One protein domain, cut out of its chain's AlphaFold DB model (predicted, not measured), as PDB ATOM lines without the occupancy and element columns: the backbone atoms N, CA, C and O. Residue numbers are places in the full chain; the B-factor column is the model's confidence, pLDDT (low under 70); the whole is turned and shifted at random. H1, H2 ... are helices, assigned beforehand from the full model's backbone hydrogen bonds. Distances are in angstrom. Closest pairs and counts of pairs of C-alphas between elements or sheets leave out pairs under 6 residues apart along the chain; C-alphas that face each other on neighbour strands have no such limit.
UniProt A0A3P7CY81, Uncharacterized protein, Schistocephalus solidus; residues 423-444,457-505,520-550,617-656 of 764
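Overview. This is residues 423 to 444, 457 to 505, 520 to 550 and 617 to 656 of the 764 residues of an uncharacterized protein of Schistocephalus solidus (UniProt A0A3P7CY81). One long helix, H6, runs the length of an elongated body, with H3 and H5 packed along it. H1 packs on H3 away from H6, short H2 bridges H1 and H5, and residues 617 to 626 stick out. The 142 printed residues hold six named helices, H1 to H6, and no named strand: all helix, compact, radius of gyration of the C-alphas 16.8 A, spans 54 by 33 by 26 A.

Along the chain. Find H6 at residues 619 to 655, 54.5 A from first to last C-alpha: C-alpha 619 is at (7.973, 17.538, 6.418) and C-alpha 655 is at (-37.229, 28.083, 35.035). Find H5 at residues 524 to 545, H3 at 476 to 496, H1 at 423 to 435, H2 at 460 to 466, H4 at 499 to 503.

Arrangement. At Gly 531 and Val 642, closest C-alphas 5.2 A apart, H5 touches H6, opposite ways. H6, with residues 630 to 644 alone, touches H3; the closest C-alphas, Arg 491 and Leu 641, are 5.3 A apart. Every helix has its O i to N i+4 pairs within hydrogen-bond range.

Size, cuts and confidence. Cuts after 444, 505 and 550 leave C-alpha gaps of 16.3, 13.2 and 29.2 A. Mean pLDDT of the printed part is 72.0.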
ATOM      1  N   PRO A 423     -20.287  43.426  21.570       84.56
ATOM      2  CA  PRO A 423     -21.149  42.425  20.945       84.56
ATOM      3  C   PRO A 423     -21.227  42.569  19.418       84.56
ATOM      4  O   PRO A 423     -21.276  41.571  18.705       84.56
ATOM      5  N   ALA A 424     -21.139  43.799  18.897       84.25
ATOM      6  CA  ALA A 424     -21.066  44.062  17.457       84.25
ATOM      7  C   ALA A 424     -19.832  43.409  16.801       84.25
ATOM      8  O   ALA A 424     -19.926  42.879  15.696       84.25
ATOM      9  N   PHE A 425     -18.705  43.355  17.517       88.06
ATOM     10  CA  PHE A 425     -17.508  42.643  17.072       88.06
ATOM     11  C   PHE A 425     -17.733  41.127  16.973       88.06
ATOM     12  O   PHE A 425     -17.293  40.500  16.010       88.06
ATOM     13  N   LEU A 426     -18.465  40.527  17.920       88.88
ATOM     14  CA  LEU A 426     -18.822  39.103  17.850       88.88
ATOM     15  C   LEU A 426     -19.737  38.804  16.656       88.88
ATOM     16  O   LEU A 426     -19.542  37.790  15.981       88.88
ATOM     17  N   SER A 427     -20.694  39.688  16.368       87.56
ATOM     18  CA  SER A 427     -21.564  39.581  15.192       87.56
ATOM     19  C   SER A 427     -20.771  39.668  13.888       87.56
ATOM     20  O   SER A 427     -20.960  38.833  13.003       87.56
ATOM     21  N   ASP A 428     -19.822  40.601  13.785       87.88
ATOM     22  CA  ASP A 428     -18.950  40.724  12.613       87.88
ATOM     23  C   ASP A 428     -18.058  39.490  12.419       87.88
ATOM     24  O   ASP A 428     -17.902  39.007  11.296       87.88
ATOM     25  N   LEU A 429     -17.515  38.925  13.504       89.81
ATOM     26  CA  LEU A 429     -16.750  37.678  13.447       89.81
ATOM     27  C   LEU A 429     -17.607  36.494  12.981       89.81
ATOM     28  O   LEU A 429     -17.142  35.689  12.171       89.81
ATOM     29  N   TRP A 430     -18.851  36.384  13.454       91.19
ATOM     30  CA  TRP A 430     -19.775  35.346  12.993       91.19
ATOM     31  C   TRP A 430     -20.119  35.516  11.509       91.19
ATOM     32  O   TRP A 430     -20.042  34.559  10.734       91.19
ATOM     33  N   HIS A 431     -20.413  36.746  11.079       87.94
ATOM     34  CA  HIS A 431     -20.656  37.053   9.671       87.94
ATOM     35  C   HIS A 431     -19.446  36.730   8.793       87.94
ATOM     36  O   HIS A 431     -19.618  36.150   7.720       87.94
ATOM     37  N   LEU A 432     -18.223  37.033   9.238       85.81
ATOM     38  CA  LEU A 432     -16.991  36.637   8.552       85.81
ATOM     39  C   LEU A 432     -16.862  35.110   8.469       85.81
ATOM     40  O   LEU A 432     -16.610  34.578   7.387       85.81
ATOM     41  N   ALA A 433     -17.110  34.386   9.564       85.56
ATOM     42  CA  ALA A 433     -17.068  32.924   9.577       85.56
ATOM     43  C   ALA A 433     -18.071  32.295   8.587       85.56
ATOM     44  O   ALA A 433     -17.751  31.303   7.931       85.56
ATOM     45  N   GLU A 434     -19.266  32.868   8.431       84.56
ATOM     46  CA  GLU A 434     -20.282  32.365   7.496       84.56
ATOM     47  C   GLU A 434     -20.120  32.852   6.045       84.56
ATOM     48  O   GLU A 434     -20.706  32.253   5.134       84.56
ATOM     49  N   SER A 435     -19.391  33.944   5.805       82.06
ATOM     50  CA  SER A 435     -19.253  34.575   4.479       82.06
ATOM     51  C   SER A 435     -17.903  34.332   3.805       82.06
ATOM     52  O   SER A 435     -17.766  34.602   2.612       82.06
ATOM     53  N   MET A 436     -16.909  33.816   4.532       79.50
ATOM     54  CA  MET A 436     -15.595  33.521   3.972       79.50
ATOM     55  C   MET A 436     -15.661  32.434   2.885       79.50
ATOM     56  O   MET A 436     -15.913  31.258   3.159       79.50
ATOM     57  N   ASP A 437     -15.342  32.835   1.654       71.12
ATOM     58  CA  ASP A 437     -15.286  31.960   0.482       71.12
ATOM     59  C   ASP A 437     -13.845  31.547   0.126       71.12
ATOM     60  O   ASP A 437     -12.895  32.354   0.167       71.12
ATOM     61  N   ASP A 438     -13.693  30.297  -0.324       58.25
ATOM     62  CA  ASP A 438     -12.465  29.822  -0.958       58.25
ATOM     63  C   ASP A 438     -12.416  30.276  -2.425       58.25
ATOM     64  O   ASP A 438     -12.931  29.631  -3.337       58.25
ATOM     65  N   THR A 439     -11.834  31.448  -2.672       49.09
ATOM     66  CA  THR A 439     -11.792  32.042  -4.015       49.09
ATOM     67  C   THR A 439     -10.616  31.563  -4.876       49.09
ATOM     68  O   THR A 439     -10.353  32.190  -5.897       49.09
ATOM     69  N   LEU A 440      -9.857  30.517  -4.504       42.75
ATOM     70  CA  LEU A 440      -8.584  30.205  -5.182       42.75
ATOM     71  C   LEU A 440      -8.272  28.706  -5.377       42.75
ATOM     72  O   LEU A 440      -7.141  28.279  -5.166       42.75
ATOM     73  N   VAL A 441      -9.192  27.938  -5.969       38.00
ATOM     74  CA  VAL A 441      -8.814  26.729  -6.752       38.00
ATOM     75  C   VAL A 441      -8.525  27.104  -8.224       38.00
ATOM     76  O   VAL A 441      -8.723  26.322  -9.144       38.00
ATOM     77  N   ALA A 442      -8.045  28.328  -8.480       33.12
ATOM     78  CA  ALA A 442      -7.755  28.832  -9.828       33.12
ATOM     79  C   ALA A 442      -6.352  28.459 -10.361       33.12
ATOM     80  O   ALA A 442      -6.045  28.743 -11.514       33.12
ATOM     81  N   ASN A 443      -5.492  27.808  -9.565       31.41
ATOM     82  CA  ASN A 443      -4.088  27.557  -9.940       31.41
ATOM     83  C   ASN A 443      -3.734  26.078 -10.184       31.41
ATOM     84  O   ASN A 443      -2.569  25.700 -10.079       31.41
ATOM     85  N   ALA A 444      -4.695  25.235 -10.563       33.94
ATOM     86  CA  ALA A 444      -4.397  23.924 -11.137       33.94
ATOM     87  C   ALA A 444      -4.610  23.985 -12.655       33.94
ATOM     88  O   ALA A 444      -5.730  23.822 -13.113       33.94
ATOM     89  N   ARG A 457     -19.210  28.542  -5.684       54.88
ATOM     90  CA  ARG A 457     -18.411  29.106  -4.585       54.88
ATOM     91  C   ARG A 457     -18.917  28.489  -3.281       54.88
ATOM     92  O   ARG A 457     -19.991  28.852  -2.808       54.88
ATOM     93  N   VAL A 458     -18.210  27.488  -2.763       62.91
ATOM     94  CA  VAL A 458     -18.584  26.842  -1.506       62.91
ATOM     95  C   VAL A 458     -17.976  27.664  -0.379       62.91
ATOM     96  O   VAL A 458     -16.761  27.870  -0.336       62.91
ATOM     97  N   LYS A 459     -18.832  28.136   0.526       76.88
ATOM     98  CA  LYS A 459     -18.421  28.805   1.759       76.88
ATOM     99  C   LYS A 459     -17.515  27.880   2.564       76.88
ATOM    100  O   LYS A 459     -17.827  26.696   2.709       76.88
ATOM    101  N   LEU A 460     -16.437  28.411   3.143       75.50
ATOM    102  CA  LEU A 460     -15.476  27.615   3.917       75.50
ATOM    103  C   LEU A 460     -16.142  26.885   5.088       75.50
ATOM    104  O   LEU A 460     -15.818  25.729   5.348       75.50
ATOM    105  N   PHE A 461     -17.133  27.513   5.724       81.06
ATOM    106  CA  PHE A 461     -17.929  26.888   6.777       81.06
ATOM    107  C   PHE A 461     -18.629  25.613   6.305       81.06
ATOM    108  O   PHE A 461     -18.488  24.559   6.924       81.06
ATOM    109  N   ASP A 462     -19.364  25.686   5.195       77.19
ATOM    110  CA  ASP A 462     -20.102  24.540   4.665       77.19
ATOM    111  C   ASP A 462     -19.139  23.487   4.083       77.19
ATOM    112  O   ASP A 462     -19.394  22.287   4.181       77.19
ATOM    113  N   PHE A 463     -17.990  23.922   3.553       72.25
ATOM    114  CA  PHE A 463     -16.932  23.041   3.062       72.25
ATOM    115  C   PHE A 463     -16.306  22.209   4.190       72.25
ATOM    116  O   PHE A 463     -16.251  20.984   4.084       72.25
ATOM    117  N   VAL A 464     -15.916  22.835   5.305       73.75
ATOM    118  CA  VAL A 464     -15.386  22.126   6.484       73.75
ATOM    119  C   VAL A 464     -16.466  21.245   7.117       73.75
ATOM    120  O   VAL A 464     -16.199  20.081   7.414       73.75
ATOM    121  N   SER A 465     -17.699  21.751   7.241       73.19
ATOM    122  CA  SER A 465     -18.844  21.001   7.789       73.19
ATOM    123  C   SER A 465     -19.175  19.742   6.979       73.19
ATOM    124  O   SER A 465     -19.637  18.747   7.535       73.19
ATOM    125  N   SER A 466     -18.904  19.748   5.669       66.81
ATOM    126  CA  SER A 466     -19.120  18.580   4.809       66.81
ATOM    127  C   SER A 466     -18.192  17.403   5.135       66.81
ATOM    128  O   SER A 466     -18.551  16.250   4.878       66.81
ATOM    129  N   GLY A 467     -17.013  17.680   5.706       60.50
ATOM    130  CA  GLY A 467     -15.989  16.677   5.991       60.50
ATOM    131  C   GLY A 467     -15.187  16.197   4.774       60.50
ATOM    132  O   GLY A 467     -14.384  15.276   4.909       60.50
ATOM    133  N   GLU A 468     -15.392  16.786   3.593       59.56
ATOM    134  CA  GLU A 468     -14.805  16.340   2.322       59.56
ATOM    135  C   GLU A 468     -13.777  17.347   1.796       59.56
ATOM    136  O   GLU A 468     -14.039  18.100   0.860       59.56
ATOM    137  N   ILE A 469     -12.594  17.372   2.416       57.84
ATOM    138  CA  ILE A 469     -11.480  18.216   1.967       57.84
ATOM    139  C   ILE A 469     -10.466  17.355   1.210       57.84
ATOM    140  O   ILE A 469      -9.722  16.578   1.812       57.84
ATOM    141  N   ASP A 470     -10.431  17.528  -0.113       49.12
ATOM    142  CA  ASP A 470      -9.438  16.899  -0.995       49.12
ATOM    143  C   ASP A 470      -8.085  17.633  -0.946       49.12
ATOM    144  O   ASP A 470      -7.029  17.007  -1.012       49.12
ATOM    145  N   CYS A 471      -8.110  18.963  -0.802       52.78
ATOM    146  CA  CYS A 471      -6.932  19.817  -0.654       52.78
ATOM    147  C   CYS A 471      -7.222  20.966   0.321       52.78
ATOM    148  O   CYS A 471      -8.325  21.514   0.322       52.78
ATOM    149  N   LEU A 472      -6.236  21.341   1.139       61.22
ATOM    150  CA  LEU A 472      -6.387  22.422   2.115       61.22
ATOM    151  C   LEU A 472      -6.639  23.766   1.417       61.22
ATOM    152  O   LEU A 472      -5.827  24.167   0.578       61.22
ATOM    153  N   PRO A 473      -7.722  24.482   1.769       64.19
ATOM    154  CA  PRO A 473      -7.972  25.812   1.240       64.19
ATOM    155  C   PRO A 473      -6.824  26.776   1.571       64.19
ATOM    156  O   PRO A 473      -6.393  26.834   2.723       64.19
ATOM    157  N   PRO A 474      -6.372  27.628   0.635       62.91
ATOM    158  CA  PRO A 474      -5.282  28.578   0.874       62.91
ATOM    159  C   PRO A 474      -5.593  29.621   1.962       62.91
ATOM    160  O   PRO A 474      -4.685  30.263   2.487       62.91
ATOM    161  N   LYS A 475      -6.872  29.823   2.306       72.06
ATOM    162  CA  LYS A 475      -7.318  30.748   3.364       72.06
ATOM    163  C   LYS A 475      -7.627  30.056   4.696       72.06
ATOM    164  O   LYS A 475      -8.171  30.707   5.587       72.06
ATOM    165  N   ILE A 476      -7.301  28.772   4.855       76.00
ATOM    166  CA  ILE A 476      -7.717  27.994   6.030       76.00
ATOM    167  C   ILE A 476      -7.168  28.545   7.353       76.00
ATOM    168  O   ILE A 476      -7.883  28.531   8.351       76.00
ATOM    169  N   ASP A 477      -5.959  29.113   7.363       81.06
ATOM    170  CA  ASP A 477      -5.398  29.767   8.553       81.06
ATOM    171  C   ASP A 477      -6.214  30.997   8.964       81.06
ATOM    172  O   ASP A 477      -6.520  31.179  10.139       81.06
ATOM    173  N   ARG A 478      -6.631  31.819   7.991       83.56
ATOM    174  CA  ARG A 478      -7.468  33.000   8.258       83.56
ATOM    175  C   ARG A 478      -8.848  32.593   8.762       83.56
ATOM    176  O   ARG A 478      -9.367  33.200   9.687       83.56
ATOM    177  N   TYR A 479      -9.418  31.552   8.167       86.81
ATOM    178  CA  TYR A 479     -10.703  31.014   8.590       86.81
ATOM    179  C   TYR A 479     -10.642  30.444  10.013       86.81
ATOM    180  O   TYR A 479     -11.477  30.776  10.853       86.81
ATOM    181  N   THR A 480      -9.606  29.659  10.312       87.44
ATOM    182  CA  THR A 480      -9.344  29.123  11.656       87.44
ATOM    183  C   THR A 480      -9.205  30.248  12.673       87.44
ATOM    184  O   THR A 480      -9.799  30.172  13.743       87.44
ATOM    185  N   ALA A 481      -8.468  31.305  12.325       89.75
ATOM    186  CA  ALA A 481      -8.292  32.476  13.170       89.75
ATOM    187  C   ALA A 481      -9.631  33.127  13.550       89.75
ATOM    188  O   ALA A 481      -9.882  33.374  14.730       89.75
ATOM    189  N   VAL A 482     -10.514  33.349  12.571       91.94
ATOM    190  CA  VAL A 482     -11.841  33.942  12.793       91.94
ATOM    191  C   VAL A 482     -12.713  33.039  13.668       91.94
ATOM    192  O   VAL A 482     -13.224  33.498  14.689       91.94
ATOM    193  N   VAL A 483     -12.844  31.752  13.321       91.94
ATOM    194  CA  VAL A 483     -13.692  30.805  14.070       91.94
ATOM    195  C   VAL A 483     -13.202  30.646  15.506       91.94
ATOM    196  O   VAL A 483     -14.004  30.691  16.434       91.94
ATOM    197  N   LEU A 484     -11.893  30.496  15.710       91.12
ATOM    198  CA  LEU A 484     -11.333  30.303  17.043       91.12
ATOM    199  C   LEU A 484     -11.530  31.537  17.934       91.12
ATOM    200  O   LEU A 484     -11.915  31.394  19.095       91.12
ATOM    201  N   THR A 485     -11.313  32.736  17.384       92.81
ATOM    202  CA  THR A 485     -11.533  34.000  18.105       92.81
ATOM    203  C   THR A 485     -13.005  34.146  18.487       92.81
ATOM    204  O   THR A 485     -13.314  34.394  19.650       92.81
ATOM    205  N   PHE A 486     -13.923  33.911  17.543       94.62
ATOM    206  CA  PHE A 486     -15.364  33.963  17.794       94.62
ATOM    207  C   PHE A 486     -15.789  33.010  18.915       94.62
ATOM    208  O   PHE A 486     -16.423  33.427  19.884       94.62
ATOM    209  N   VAL A 487     -15.409  31.734  18.804       91.81
ATOM    210  CA  VAL A 487     -15.837  30.680  19.730       91.81
ATOM    211  C   VAL A 487     -15.373  30.967  21.155       91.81
ATOM    212  O   VAL A 487     -16.151  30.821  22.097       91.81
ATOM    213  N   ASN A 488     -14.121  31.398  21.329       90.00
ATOM    214  CA  ASN A 488     -13.576  31.667  22.656       90.00
ATOM    215  C   ASN A 488     -14.121  32.957  23.269       90.00
ATOM    216  O   ASN A 488     -14.478  32.945  24.446       90.00
ATOM    217  N   CYS A 489     -14.260  34.033  22.492       91.12
ATOM    218  CA  CYS A 489     -14.824  35.281  23.002       91.12
ATOM    219  C   CYS A 489     -16.312  35.135  23.350       91.12
ATOM    220  O   CYS A 489     -16.732  35.614  24.402       91.12
ATOM    221  N   LEU A 490     -17.100  34.423  22.531       92.44
ATOM    222  CA  LEU A 490     -18.505  34.148  22.845       92.44
ATOM    223  C   LEU A 490     -18.635  33.222  24.061       92.44
ATOM    224  O   LEU A 490     -19.459  33.478  24.934       92.44
ATOM    225  N   ARG A 491     -17.794  32.184  24.169       89.94
ATOM    226  CA  ARG A 491     -17.761  31.316  25.357       89.94
ATOM    227  C   ARG A 491     -17.455  32.116  26.620       89.94
ATOM    228  O   ARG A 491     -18.158  31.950  27.609       89.94
ATOM    229  N   HIS A 492     -16.426  32.962  26.586       88.75
ATOM    230  CA  HIS A 492     -16.080  33.831  27.709       88.75
ATOM    231  C   HIS A 492     -17.251  34.754  28.064       88.75
ATOM    232  O   HIS A 492     -17.651  34.809  29.221       88.75
ATOM    233  N   ARG A 493     -17.877  35.394  27.065       88.75
ATOM    234  CA  ARG A 493     -19.038  36.266  27.291       88.75
ATOM    235  C   ARG A 493     -20.179  35.537  27.991       88.75
ATOM    236  O   ARG A 493     -20.702  36.050  28.968       88.75
ATOM    237  N   LEU A 494     -20.554  34.355  27.504       87.50
ATOM    238  CA  LEU A 494     -21.665  33.587  28.065       87.50
ATOM    239  C   LEU A 494     -21.358  33.012  29.458       87.50
ATOM    240  O   LEU A 494     -22.285  32.773  30.219       87.50
ATOM    241  N   LEU A 495     -20.084  32.792  29.804       86.25
ATOM    242  CA  LEU A 495     -19.681  32.418  31.167       86.25
ATOM    243  C   LEU A 495     -19.796  33.588  32.151       86.25
ATOM    244  O   LEU A 495     -20.048  33.360  33.330       86.25
ATOM    245  N   CYS A 496     -19.610  34.818  31.672       84.81
ATOM    246  CA  CYS A 496     -19.699  36.026  32.490       84.81
ATOM    247  C   CYS A 496     -21.126  36.574  32.636       84.81
ATOM    248  O   CYS A 496     -21.321  37.503  33.412       84.81
ATOM    249  N   LEU A 497     -22.094  36.054  31.876       83.06
ATOM    250  CA  LEU A 497     -23.483  36.508  31.900       83.06
ATOM    251  C   LEU A 497     -24.370  35.539  32.681       83.06
ATOM    252  O   LEU A 497     -24.201  34.319  32.631       83.06
ATOM    253  N   THR A 498     -25.362  36.094  33.360       78.88
ATOM    254  CA  THR A 498     -26.447  35.347  33.994       78.88
ATOM    255  C   THR A 498     -27.490  34.904  32.966       78.88
ATOM    256  O   THR A 498     -27.632  35.488  31.891       78.88
ATOM    257  N   ASP A 499     -28.268  33.868  33.300       75.69
ATOM    258  CA  ASP A 499     -29.301  33.337  32.398       75.69
ATOM    259  C   ASP A 499     -30.357  34.411  32.018       75.69
ATOM    260  O   ASP A 499     -30.870  34.372  30.898       75.69
ATOM    261  N   VAL A 500     -30.618  35.383  32.909       73.38
ATOM    262  CA  VAL A 500     -31.574  36.501  32.741       73.38
ATOM    263  C   VAL A 500     -31.036  37.585  31.796       73.38
ATOM    264  O   VAL A 500     -31.748  38.060  30.909       73.38
ATOM    265  N   GLU A 501     -29.753  37.935  31.913       75.56
ATOM    266  CA  GLU A 501     -29.096  38.890  31.004       75.56
ATOM    267  C   GLU A 501     -29.030  38.358  29.561       75.56
ATOM    268  O   GLU A 501     -29.012  39.128  28.596       75.56
ATOM    269  N   ILE A 502     -29.003  37.030  29.395       74.00
ATOM    270  CA  ILE A 502     -29.019  36.375  28.081       74.00
ATOM    271  C   ILE A 502     -30.444  36.324  27.505       74.00
ATOM    272  O   ILE A 502     -30.617  36.500  26.297       74.00
ATOM    273  N   SER A 503     -31.473  36.095  28.332       70.94
ATOM    274  CA  SER A 503     -32.873  36.104  27.878       70.94
ATOM    275  C   SER A 503     -33.395  37.515  27.581       70.94
ATOM    276  O   SER A 503     -34.338  37.650  26.797       70.94
ATOM    277  N   GLY A 504     -32.753  38.552  28.133       62.88
ATOM    278  CA  GLY A 504     -33.144  39.949  27.944       62.88
ATOM    279  C   GLY A 504     -34.434  40.305  28.686       62.88
ATOM    280  O   GLY A 504     -35.190  41.151  28.215       62.88
ATOM    281  N   GLU A 505     -34.716  39.622  29.799       60.00
ATOM    282  CA  GLU A 505     -35.918  39.843  30.619       60.00
ATOM    283  C   GLU A 505     -35.783  41.025  31.598       60.00
ATOM    284  O   GLU A 505     -36.775  41.422  32.214       60.00
ATOM    285  N   CYS A 520     -25.286  39.346  25.383       72.75
ATOM    286  CA  CYS A 520     -24.193  38.781  24.578       72.75
ATOM    287  C   CYS A 520     -24.155  39.217  23.095       72.75
ATOM    288  O   CYS A 520     -23.324  38.707  22.348       72.75
ATOM    289  N   GLY A 521     -25.045  40.106  22.646       76.88
ATOM    290  CA  GLY A 521     -25.152  40.583  21.255       76.88
ATOM    291  C   GLY A 521     -25.992  39.731  20.311       76.88
ATOM    292  O   GLY A 521     -26.185  40.120  19.163       76.88
ATOM    293  N   PHE A 522     -26.504  38.595  20.783       83.19
ATOM    294  CA  PHE A 522     -27.286  37.643  19.994       83.19
ATOM    295  C   PHE A 522     -28.617  37.378  20.681       83.19
ATOM    296  O   PHE A 522     -28.664  37.258  21.905       83.19
ATOM    297  N   SER A 523     -29.698  37.249  19.909       80.25
ATOM    298  CA  SER A 523     -30.960  36.803  20.492       80.25
ATOM    299  C   SER A 523     -30.871  35.322  20.901       80.25
ATOM    300  O   SER A 523     -30.102  34.560  20.305       80.25
ATOM    301  N   PRO A 524     -31.711  34.856  21.842       79.69
ATOM    302  CA  PRO A 524     -31.876  33.433  22.150       79.69
ATOM    303  C   PRO A 524     -31.995  32.518  20.920       79.69
ATOM    304  O   PRO A 524     -31.447  31.416  20.887       79.69
ATOM    305  N   ARG A 525     -32.699  32.977  19.875       75.62
ATOM    306  CA  ARG A 525     -32.878  32.220  18.628       75.62
ATOM    307  C   ARG A 525     -31.591  32.161  17.811       75.62
ATOM    308  O   ARG A 525     -31.285  31.107  17.255       75.62
ATOM    309  N   ASP A 526     -30.840  33.257  17.770       81.94
ATOM    310  CA  ASP A 526     -29.561  33.327  17.062       81.94
ATOM    311  C   ASP A 526     -28.519  32.431  17.735       81.94
ATOM    312  O   ASP A 526     -27.815  31.701  17.044       81.94
ATOM    313  N   LEU A 527     -28.473  32.395  19.072       81.88
ATOM    314  CA  LEU A 527     -27.584  31.495  19.818       81.88
ATOM    315  C   LEU A 527     -27.861  30.021  19.502       81.88
ATOM    316  O   LEU A 527     -26.925  29.262  19.249       81.88
ATOM    317  N   LEU A 528     -29.132  29.612  19.451       80.50
ATOM    318  CA  LEU A 528     -29.506  28.248  19.065       80.50
ATOM    319  C   LEU A 528     -29.161  27.941  17.601       80.50
ATOM    320  O   LEU A 528     -28.703  26.836  17.296       80.50
ATOM    321  N   TYR A 529     -29.338  28.909  16.696       82.81
ATOM    322  CA  TYR A 529     -28.914  28.779  15.301       82.81
ATOM    323  C   TYR A 529     -27.390  28.599  15.191       82.81
ATOM    324  O   TYR A 529     -26.930  27.648  14.553       82.81
ATOM    325  N   ILE A 530     -26.612  29.448  15.869       84.69
ATOM    326  CA  ILE A 530     -25.147  29.370  15.944       84.69
ATOM    327  C   ILE A 530     -24.723  28.011  16.513       84.69
ATOM    328  O   ILE A 530     -23.903  27.323  15.907       84.69
ATOM    329  N   GLY A 531     -25.322  27.576  17.626       76.56
ATOM    330  CA  GLY A 531     -25.056  26.275  18.245       76.56
ATOM    331  C   GLY A 531     -25.339  25.099  17.305       76.56
ATOM    332  O   GLY A 531     -24.538  24.168  17.212       76.56
ATOM    333  N   GLY A 532     -26.435  25.158  16.541       72.56
ATOM    334  CA  GLY A 532     -26.767  24.168  15.515       72.56
ATOM    335  C   GLY A 532     -25.758  24.130  14.362       72.56
ATOM    336  O   GLY A 532     -25.304  23.052  13.977       72.56
ATOM    337  N   ARG A 533     -25.351  25.295  13.844       79.69
ATOM    338  CA  ARG A 533     -24.338  25.407  12.780       79.69
ATOM    339  C   ARG A 533     -22.979  24.891  13.252       79.69
ATOM    340  O   ARG A 533     -22.342  24.107  12.552       79.69
ATOM    341  N   LEU A 534     -22.546  25.287  14.447       79.75
ATOM    342  CA  LEU A 534     -21.283  24.858  15.052       79.75
ATOM    343  C   LEU A 534     -21.245  23.353  15.342       79.75
ATOM    344  O   LEU A 534     -20.206  22.717  15.180       79.75
ATOM    345  N   ARG A 535     -22.379  22.750  15.704       73.31
ATOM    346  CA  ARG A 535     -22.500  21.291  15.800       73.31
ATOM    347  C   ARG A 535     -22.223  20.615  14.456       73.31
ATOM    348  O   ARG A 535     -21.469  19.646  14.407       73.31
ATOM    349  N   ASP A 536     -22.829  21.099  13.374       72.00
ATOM    350  CA  ASP A 536     -22.615  20.526  12.038       72.00
ATOM    351  C   ASP A 536     -21.147  20.690  11.606       72.00
ATOM    352  O   ASP A 536     -20.538  19.759  11.075       72.00
ATOM    353  N   PHE A 537     -20.542  21.828  11.950       77.50
ATOM    354  CA  PHE A 537     -19.111  22.075  11.793       77.50
ATOM    355  C   PHE A 537     -18.250  21.052  12.553       77.50
ATOM    356  O   PHE A 537     -17.336  20.474  11.966       77.50
ATOM    357  N   MET A 538     -18.571  20.742  13.817       73.25
ATOM    358  CA  MET A 538     -17.878  19.700  14.592       73.25
ATOM    359  C   MET A 538     -17.958  18.318  13.931       73.25
ATOM    360  O   MET A 538     -16.970  17.587  13.922       73.25
ATOM    361  N   LEU A 539     -19.109  17.946  13.360       65.00
ATOM    362  CA  LEU A 539     -19.262  16.675  12.635       65.00
ATOM    363  C   LEU A 539     -18.377  16.629  11.377       65.00
ATOM    364  O   LEU A 539     -17.805  15.582  11.047       65.00
ATOM    365  N   GLY A 540     -18.229  17.770  10.706       64.31
ATOM    366  CA  GLY A 540     -17.259  17.967   9.634       64.31
ATOM    367  C   GLY A 540     -15.820  17.784  10.112       64.31
ATOM    368  O   GLY A 540     -15.098  16.962   9.554       64.31
ATOM    369  N   LEU A 541     -15.423  18.452  11.201       67.81
ATOM    370  CA  LEU A 541     -14.089  18.326  11.807       67.81
ATOM    371  C   LEU A 541     -13.744  16.888  12.201       67.81
ATOM    372  O   LEU A 541     -12.636  16.431  11.921       67.81
ATOM    373  N   ILE A 542     -14.694  16.152  12.789       61.09
ATOM    374  CA  ILE A 542     -14.544  14.716  13.058       61.09
ATOM    375  C   ILE A 542     -14.243  13.989  11.746       61.09
ATOM    376  O   ILE A 542     -13.295  13.224  11.669       61.09
ATOM    377  N   SER A 543     -14.989  14.253  10.678       59.72
ATOM    378  CA  SER A 543     -14.766  13.605   9.376       59.72
ATOM    379  C   SER A 543     -13.410  13.972   8.742       59.72
ATOM    380  O   SER A 543     -12.806  13.167   8.033       59.72
ATOM    381  N   LEU A 544     -12.881  15.164   9.023       62.72
ATOM    382  CA  LEU A 544     -11.544  15.574   8.582       62.72
ATOM    383  C   LEU A 544     -10.441  14.874   9.377       62.72
ATOM    384  O   LEU A 544      -9.503  14.330   8.782       62.72
ATOM    385  N   ALA A 545     -10.607  14.804  10.699       59.81
ATOM    386  CA  ALA A 545      -9.749  14.043  11.603       59.81
ATOM    387  C   ALA A 545      -9.844  12.519  11.360       59.81
ATOM    388  O   ALA A 545      -8.875  11.796  11.593       59.81
ATOM    389  N   HIS A 546     -10.969  12.030  10.817       50.91
ATOM    390  CA  HIS A 546     -11.264  10.620  10.552       50.91
ATOM    391  C   HIS A 546     -11.630  10.347   9.079       50.91
ATOM    392  O   HIS A 546     -12.795  10.453   8.696       50.91
ATOM    393  N   PRO A 547     -10.709   9.863   8.230       40.91
ATOM    394  CA  PRO A 547     -11.092   9.361   6.912       40.91
ATOM    395  C   PRO A 547     -11.898   8.052   7.060       40.91
ATOM    396  O   PRO A 547     -11.333   7.000   7.368       40.91
ATOM    397  N   ALA A 548     -13.218   8.084   6.859       39.72
ATOM    398  CA  ALA A 548     -14.083   6.923   7.084       39.72
ATOM    399  C   ALA A 548     -14.026   5.867   5.958       39.72
ATOM    400  O   ALA A 548     -14.423   6.130   4.825       39.72
ATOM    401  N   ARG A 549     -13.661   4.628   6.323       33.03
ATOM    402  CA  ARG A 549     -14.497   3.422   6.121       33.03
ATOM    403  C   ARG A 549     -13.994   2.246   6.976       33.03
ATOM    404  O   ARG A 549     -12.792   1.993   7.035       33.03
ATOM    405  N   ARG A 550     -14.930   1.531   7.620       35.12
ATOM    406  CA  ARG A 550     -14.739   0.158   8.132       35.12
ATOM    407  C   ARG A 550     -14.634  -0.797   6.930       35.12
ATOM    408  O   ARG A 550     -15.411  -0.606   5.994       35.12
ATOM    409  N   HIS A 617      10.291  12.724  11.371       48.53
ATOM    410  CA  HIS A 617      10.676  14.122  11.152       48.53
ATOM    411  C   HIS A 617      10.538  14.559   9.686       48.53
ATOM    412  O   HIS A 617      11.106  15.567   9.277       48.53
ATOM    413  N   SER A 618       9.823  13.792   8.859       52.78
ATOM    414  CA  SER A 618       9.543  14.222   7.491       52.78
ATOM    415  C   SER A 618       8.557  15.388   7.495       52.78
ATOM    416  O   SER A 618       7.601  15.428   8.269       52.78
ATOM    417  N   GLU A 619       8.777  16.328   6.588       56.31
ATOM    418  CA  GLU A 619       7.973  17.538   6.418       56.31
ATOM    419  C   GLU A 619       6.468  17.242   6.302       56.31
ATOM    420  O   GLU A 619       5.636  17.898   6.923       56.31
ATOM    421  N   ALA A 620       6.129  16.159   5.603       54.97
ATOM    422  CA  ALA A 620       4.762  15.695   5.417       54.97
ATOM    423  C   ALA A 620       4.099  15.244   6.741       54.97
ATOM    424  O   ALA A 620       2.911  15.490   6.962       54.97
ATOM    425  N   ALA A 621       4.865  14.640   7.658       55.06
ATOM    426  CA  ALA A 621       4.387  14.284   8.994       55.06
ATOM    427  C   ALA A 621       4.183  15.521   9.884       55.06
ATOM    428  O   ALA A 621       3.215  15.576  10.643       55.06
ATOM    429  N   VAL A 622       5.055  16.530   9.776       59.25
ATOM    430  CA  VAL A 622       4.930  17.786  10.535       59.25
ATOM    431  C   VAL A 622       3.705  18.583  10.073       59.25
ATOM    432  O   VAL A 622       2.929  19.033  10.916       59.25
ATOM    433  N   ILE A 623       3.471  18.677   8.758       62.03
ATOM    434  CA  ILE A 623       2.260  19.292   8.185       62.03
ATOM    435  C   ILE A 623       1.010  18.583   8.708       62.03
ATOM    436  O   ILE A 623       0.089  19.225   9.204       62.03
ATOM    437  N   LEU A 624       0.979  17.249   8.669       62.69
ATOM    438  CA  LEU A 624      -0.162  16.494   9.180       62.69
ATOM    439  C   LEU A 624      -0.409  16.748  10.676       62.69
ATOM    440  O   LEU A 624      -1.555  16.945  11.074       62.69
ATOM    441  N   ARG A 625       0.637  16.742  11.511       64.06
ATOM    442  CA  ARG A 625       0.509  17.034  12.950       64.06
ATOM    443  C   ARG A 625      -0.059  18.429  13.182       64.06
ATOM    444  O   ARG A 625      -0.948  18.589  14.011       64.06
ATOM    445  N   TRP A 626       0.406  19.414  12.419       71.12
ATOM    446  CA  TRP A 626      -0.107  20.780  12.462       71.12
ATOM    447  C   TRP A 626      -1.595  20.858  12.096       71.12
ATOM    448  O   TRP A 626      -2.382  21.504  12.784       71.12
ATOM    449  N   GLU A 627      -2.008  20.137  11.057       70.62
ATOM    450  CA  GLU A 627      -3.407  20.062  10.634       70.62
ATOM    451  C   GLU A 627      -4.289  19.337  11.658       70.62
ATOM    452  O   GLU A 627      -5.368  19.807  12.007       70.62
ATOM    453  N   LEU A 628      -3.827  18.216  12.213       66.38
ATOM    454  CA  LEU A 628      -4.549  17.504  13.270       66.38
ATOM    455  C   LEU A 628      -4.674  18.348  14.540       66.38
ATOM    456  O   LEU A 628      -5.743  18.367  15.153       66.38
ATOM    457  N   LYS A 629      -3.625  19.096  14.904       72.19
ATOM    458  CA  LYS A 629      -3.666  20.096  15.978       72.19
ATOM    459  C   LYS A 629      -4.740  21.149  15.694       72.19
ATOM    460  O   LYS A 629      -5.532  21.459  16.575       72.19
ATOM    461  N   ARG A 630      -4.833  21.656  14.458       78.69
ATOM    462  CA  ARG A 630      -5.873  22.620  14.051       78.69
ATOM    463  C   ARG A 630      -7.276  22.067  14.270       78.69
ATOM    464  O   ARG A 630      -8.095  22.714  14.920       78.69
ATOM    465  N   TRP A 631      -7.554  20.880  13.736       75.56
ATOM    466  CA  TRP A 631      -8.892  20.295  13.800       75.56
ATOM    467  C   TRP A 631      -9.291  19.888  15.215       75.56
ATOM    468  O   TRP A 631     -10.425  20.137  15.613       75.56
ATOM    469  N   SER A 632      -8.365  19.307  15.982       67.81
ATOM    470  CA  SER A 632      -8.598  18.941  17.385       67.81
ATOM    471  C   SER A 632      -8.865  20.163  18.256       67.81
ATOM    472  O   SER A 632      -9.836  20.171  19.011       67.81
ATOM    473  N   LEU A 633      -8.066  21.221  18.101       73.62
ATOM    474  CA  LEU A 633      -8.233  22.459  18.850       73.62
ATOM    475  C   LEU A 633      -9.576  23.117  18.512       73.62
ATOM    476  O   LEU A 633     -10.376  23.369  19.413       73.62
ATOM    477  N   LEU A 634      -9.888  23.304  17.223       79.62
ATOM    478  CA  LEU A 634     -11.194  23.826  16.808       79.62
ATOM    479  C   LEU A 634     -12.344  22.979  17.367       79.62
ATOM    480  O   LEU A 634     -13.297  23.536  17.904       79.62
ATOM    481  N   PHE A 635     -12.245  21.650  17.299       75.62
ATOM    482  CA  PHE A 635     -13.271  20.756  17.830       75.62
ATOM    483  C   PHE A 635     -13.486  20.965  19.332       75.62
ATOM    484  O   PHE A 635     -14.624  21.160  19.752       75.62
ATOM    485  N   CYS A 636     -12.416  20.985  20.132       73.19
ATOM    486  CA  CYS A 636     -12.506  21.131  21.585       73.19
ATOM    487  C   CYS A 636     -13.130  22.471  21.994       73.19
ATOM    488  O   CYS A 636     -14.006  22.519  22.861       73.19
ATOM    489  N   HIS A 637     -12.708  23.568  21.362       79.06
ATOM    490  CA  HIS A 637     -13.247  24.893  21.666       79.06
ATOM    491  C   HIS A 637     -14.711  25.019  21.237       79.06
ATOM    492  O   HIS A 637     -15.540  25.494  22.017       79.06
ATOM    493  N   VAL A 638     -15.052  24.538  20.037       78.00
ATOM    494  CA  VAL A 638     -16.434  24.559  19.543       78.00
ATOM    495  C   VAL A 638     -17.330  23.684  20.418       78.00
ATOM    496  O   VAL A 638     -18.416  24.120  20.791       78.00
ATOM    497  N   GLN A 639     -16.864  22.500  20.827       78.50
ATOM    498  CA  GLN A 639     -17.598  21.612  21.729       78.50
ATOM    499  C   GLN A 639     -17.969  22.315  23.035       78.50
ATOM    500  O   GLN A 639     -19.127  22.265  23.444       78.50
ATOM    501  N   ARG A 640     -17.007  22.986  23.681       76.88
ATOM    502  CA  ARG A 640     -17.234  23.706  24.946       76.88
ATOM    503  C   ARG A 640     -18.300  24.791  24.805       76.88
ATOM    504  O   ARG A 640     -19.155  24.904  25.676       76.88
ATOM    505  N   LEU A 641     -18.272  25.558  23.713       84.38
ATOM    506  CA  LEU A 641     -19.282  26.584  23.448       84.38
ATOM    507  C   LEU A 641     -20.660  25.974  23.155       84.38
ATOM    508  O   LEU A 641     -21.657  26.421  23.710       84.38
ATOM    509  N   VAL A 642     -20.719  24.943  22.309       78.25
ATOM    510  CA  VAL A 642     -21.974  24.267  21.949       78.25
ATOM    511  C   VAL A 642     -22.646  23.675  23.188       78.25
ATOM    512  O   VAL A 642     -23.843  23.876  23.373       78.25
ATOM    513  N   MET A 643     -21.887  22.996  24.059       73.75
ATOM    514  CA  MET A 643     -22.413  22.485  25.332       73.75
ATOM    515  C   MET A 643     -23.005  23.614  26.171       73.75
ATOM    516  O   MET A 643     -24.136  23.503  26.623       73.75
ATOM    517  N   LEU A 644     -22.287  24.730  26.293       79.25
ATOM    518  CA  LEU A 644     -22.720  25.860  27.102       79.25
ATOM    519  C   LEU A 644     -24.008  26.522  26.581       79.25
ATOM    520  O   LEU A 644     -24.891  26.831  27.377       79.25
ATOM    521  N   ILE A 645     -24.158  26.679  25.260       79.19
ATOM    522  CA  ILE A 645     -25.387  27.212  24.643       79.19
ATOM    523  C   ILE A 645     -26.586  26.300  24.936       79.19
ATOM    524  O   ILE A 645     -27.649  26.774  25.333       79.19
ATOM    525  N   PHE A 646     -26.429  24.985  24.753       77.06
ATOM    526  CA  PHE A 646     -27.521  24.036  24.982       77.06
ATOM    527  C   PHE A 646     -27.824  23.818  26.473       77.06
ATOM    528  O   PHE A 646     -28.978  23.582  26.834       77.06
ATOM    529  N   ASP A 647     -26.823  23.914  27.350       73.88
ATOM    530  CA  ASP A 647     -27.021  23.856  28.799       73.88
ATOM    531  C   ASP A 647     -27.765  25.092  29.311       73.88
ATOM    532  O   ASP A 647     -28.695  24.946  30.106       73.88
ATOM    533  N   TRP A 648     -27.417  26.285  28.816       80.12
ATOM    534  CA  TRP A 648     -28.162  27.515  29.086       80.12
ATOM    535  C   TRP A 648     -29.634  27.382  28.668       80.12
ATOM    536  O   TRP A 648     -30.525  27.569  29.499       80.12
ATOM    537  N   ASP A 649     -29.902  26.957  27.426       76.12
ATOM    538  CA  ASP A 649     -31.268  26.775  26.909       76.12
ATOM    539  C   ASP A 649     -32.081  25.796  27.775       76.12
ATOM    540  O   ASP A 649     -33.262  25.994  28.062       76.12
ATOM    541  N   ARG A 650     -31.429  24.749  28.287       70.56
ATOM    542  CA  ARG A 650     -32.059  23.796  29.200       70.56
ATOM    543  C   ARG A 650     -32.391  24.406  30.565       70.56
ATOM    544  O   ARG A 650     -33.403  24.019  31.159       70.56
ATOM    545  N   ARG A 651     -31.544  25.288  31.108       71.88
ATOM    546  CA  ARG A 651     -31.787  25.957  32.400       71.88
ATOM    547  C   ARG A 651     -32.949  26.941  32.300       71.88
ATOM    548  O   ARG A 651     -33.846  26.875  33.139       71.88
ATOM    549  N   THR A 652     -33.003  27.742  31.239       68.81
ATOM    550  CA  THR A 652     -34.086  28.711  31.010       68.81
ATOM    551  C   THR A 652     -35.439  28.023  30.811       68.81
ATOM    552  O   THR A 652     -36.421  28.382  31.461       68.81
ATOM    553  N   HIS A 653     -35.503  26.938  30.027       64.50
ATOM    554  CA  HIS A 653     -36.742  26.162  29.860       64.50
ATOM    555  C   HIS A 653     -37.227  25.498  31.159       64.50
ATOM    556  O   HIS A 653     -38.426  25.290  31.325       64.50
ATOM    557  N   ARG A 654     -36.328  25.161  32.094       58.81
ATOM    558  CA  ARG A 654     -36.715  24.633  33.416       58.81
ATOM    559  C   ARG A 654     -37.255  25.712  34.351       58.81
ATOM    560  O   ARG A 654     -38.110  25.398  35.169       58.81
ATOM    561  N   GLN A 655     -36.766  26.944  34.237       53.44
ATOM    562  CA  GLN A 655     -37.229  28.083  35.035       53.44
ATOM    563  C   GLN A 655     -38.594  28.612  34.552       53.44
ATOM    564  O   GLN A 655     -39.409  29.024  35.370       53.44
ATOM    565  N   LEU A 656     -38.887  28.504  33.249       49.81
ATOM    566  CA  LEU A 656     -40.171  28.882  32.633       49.81
ATOM    567  C   LEU A 656     -41.337  27.907  32.904       49.81
ATOM    568  O   LEU A 656     -42.455  28.166  32.459       49.81
TER     569      LEU A 656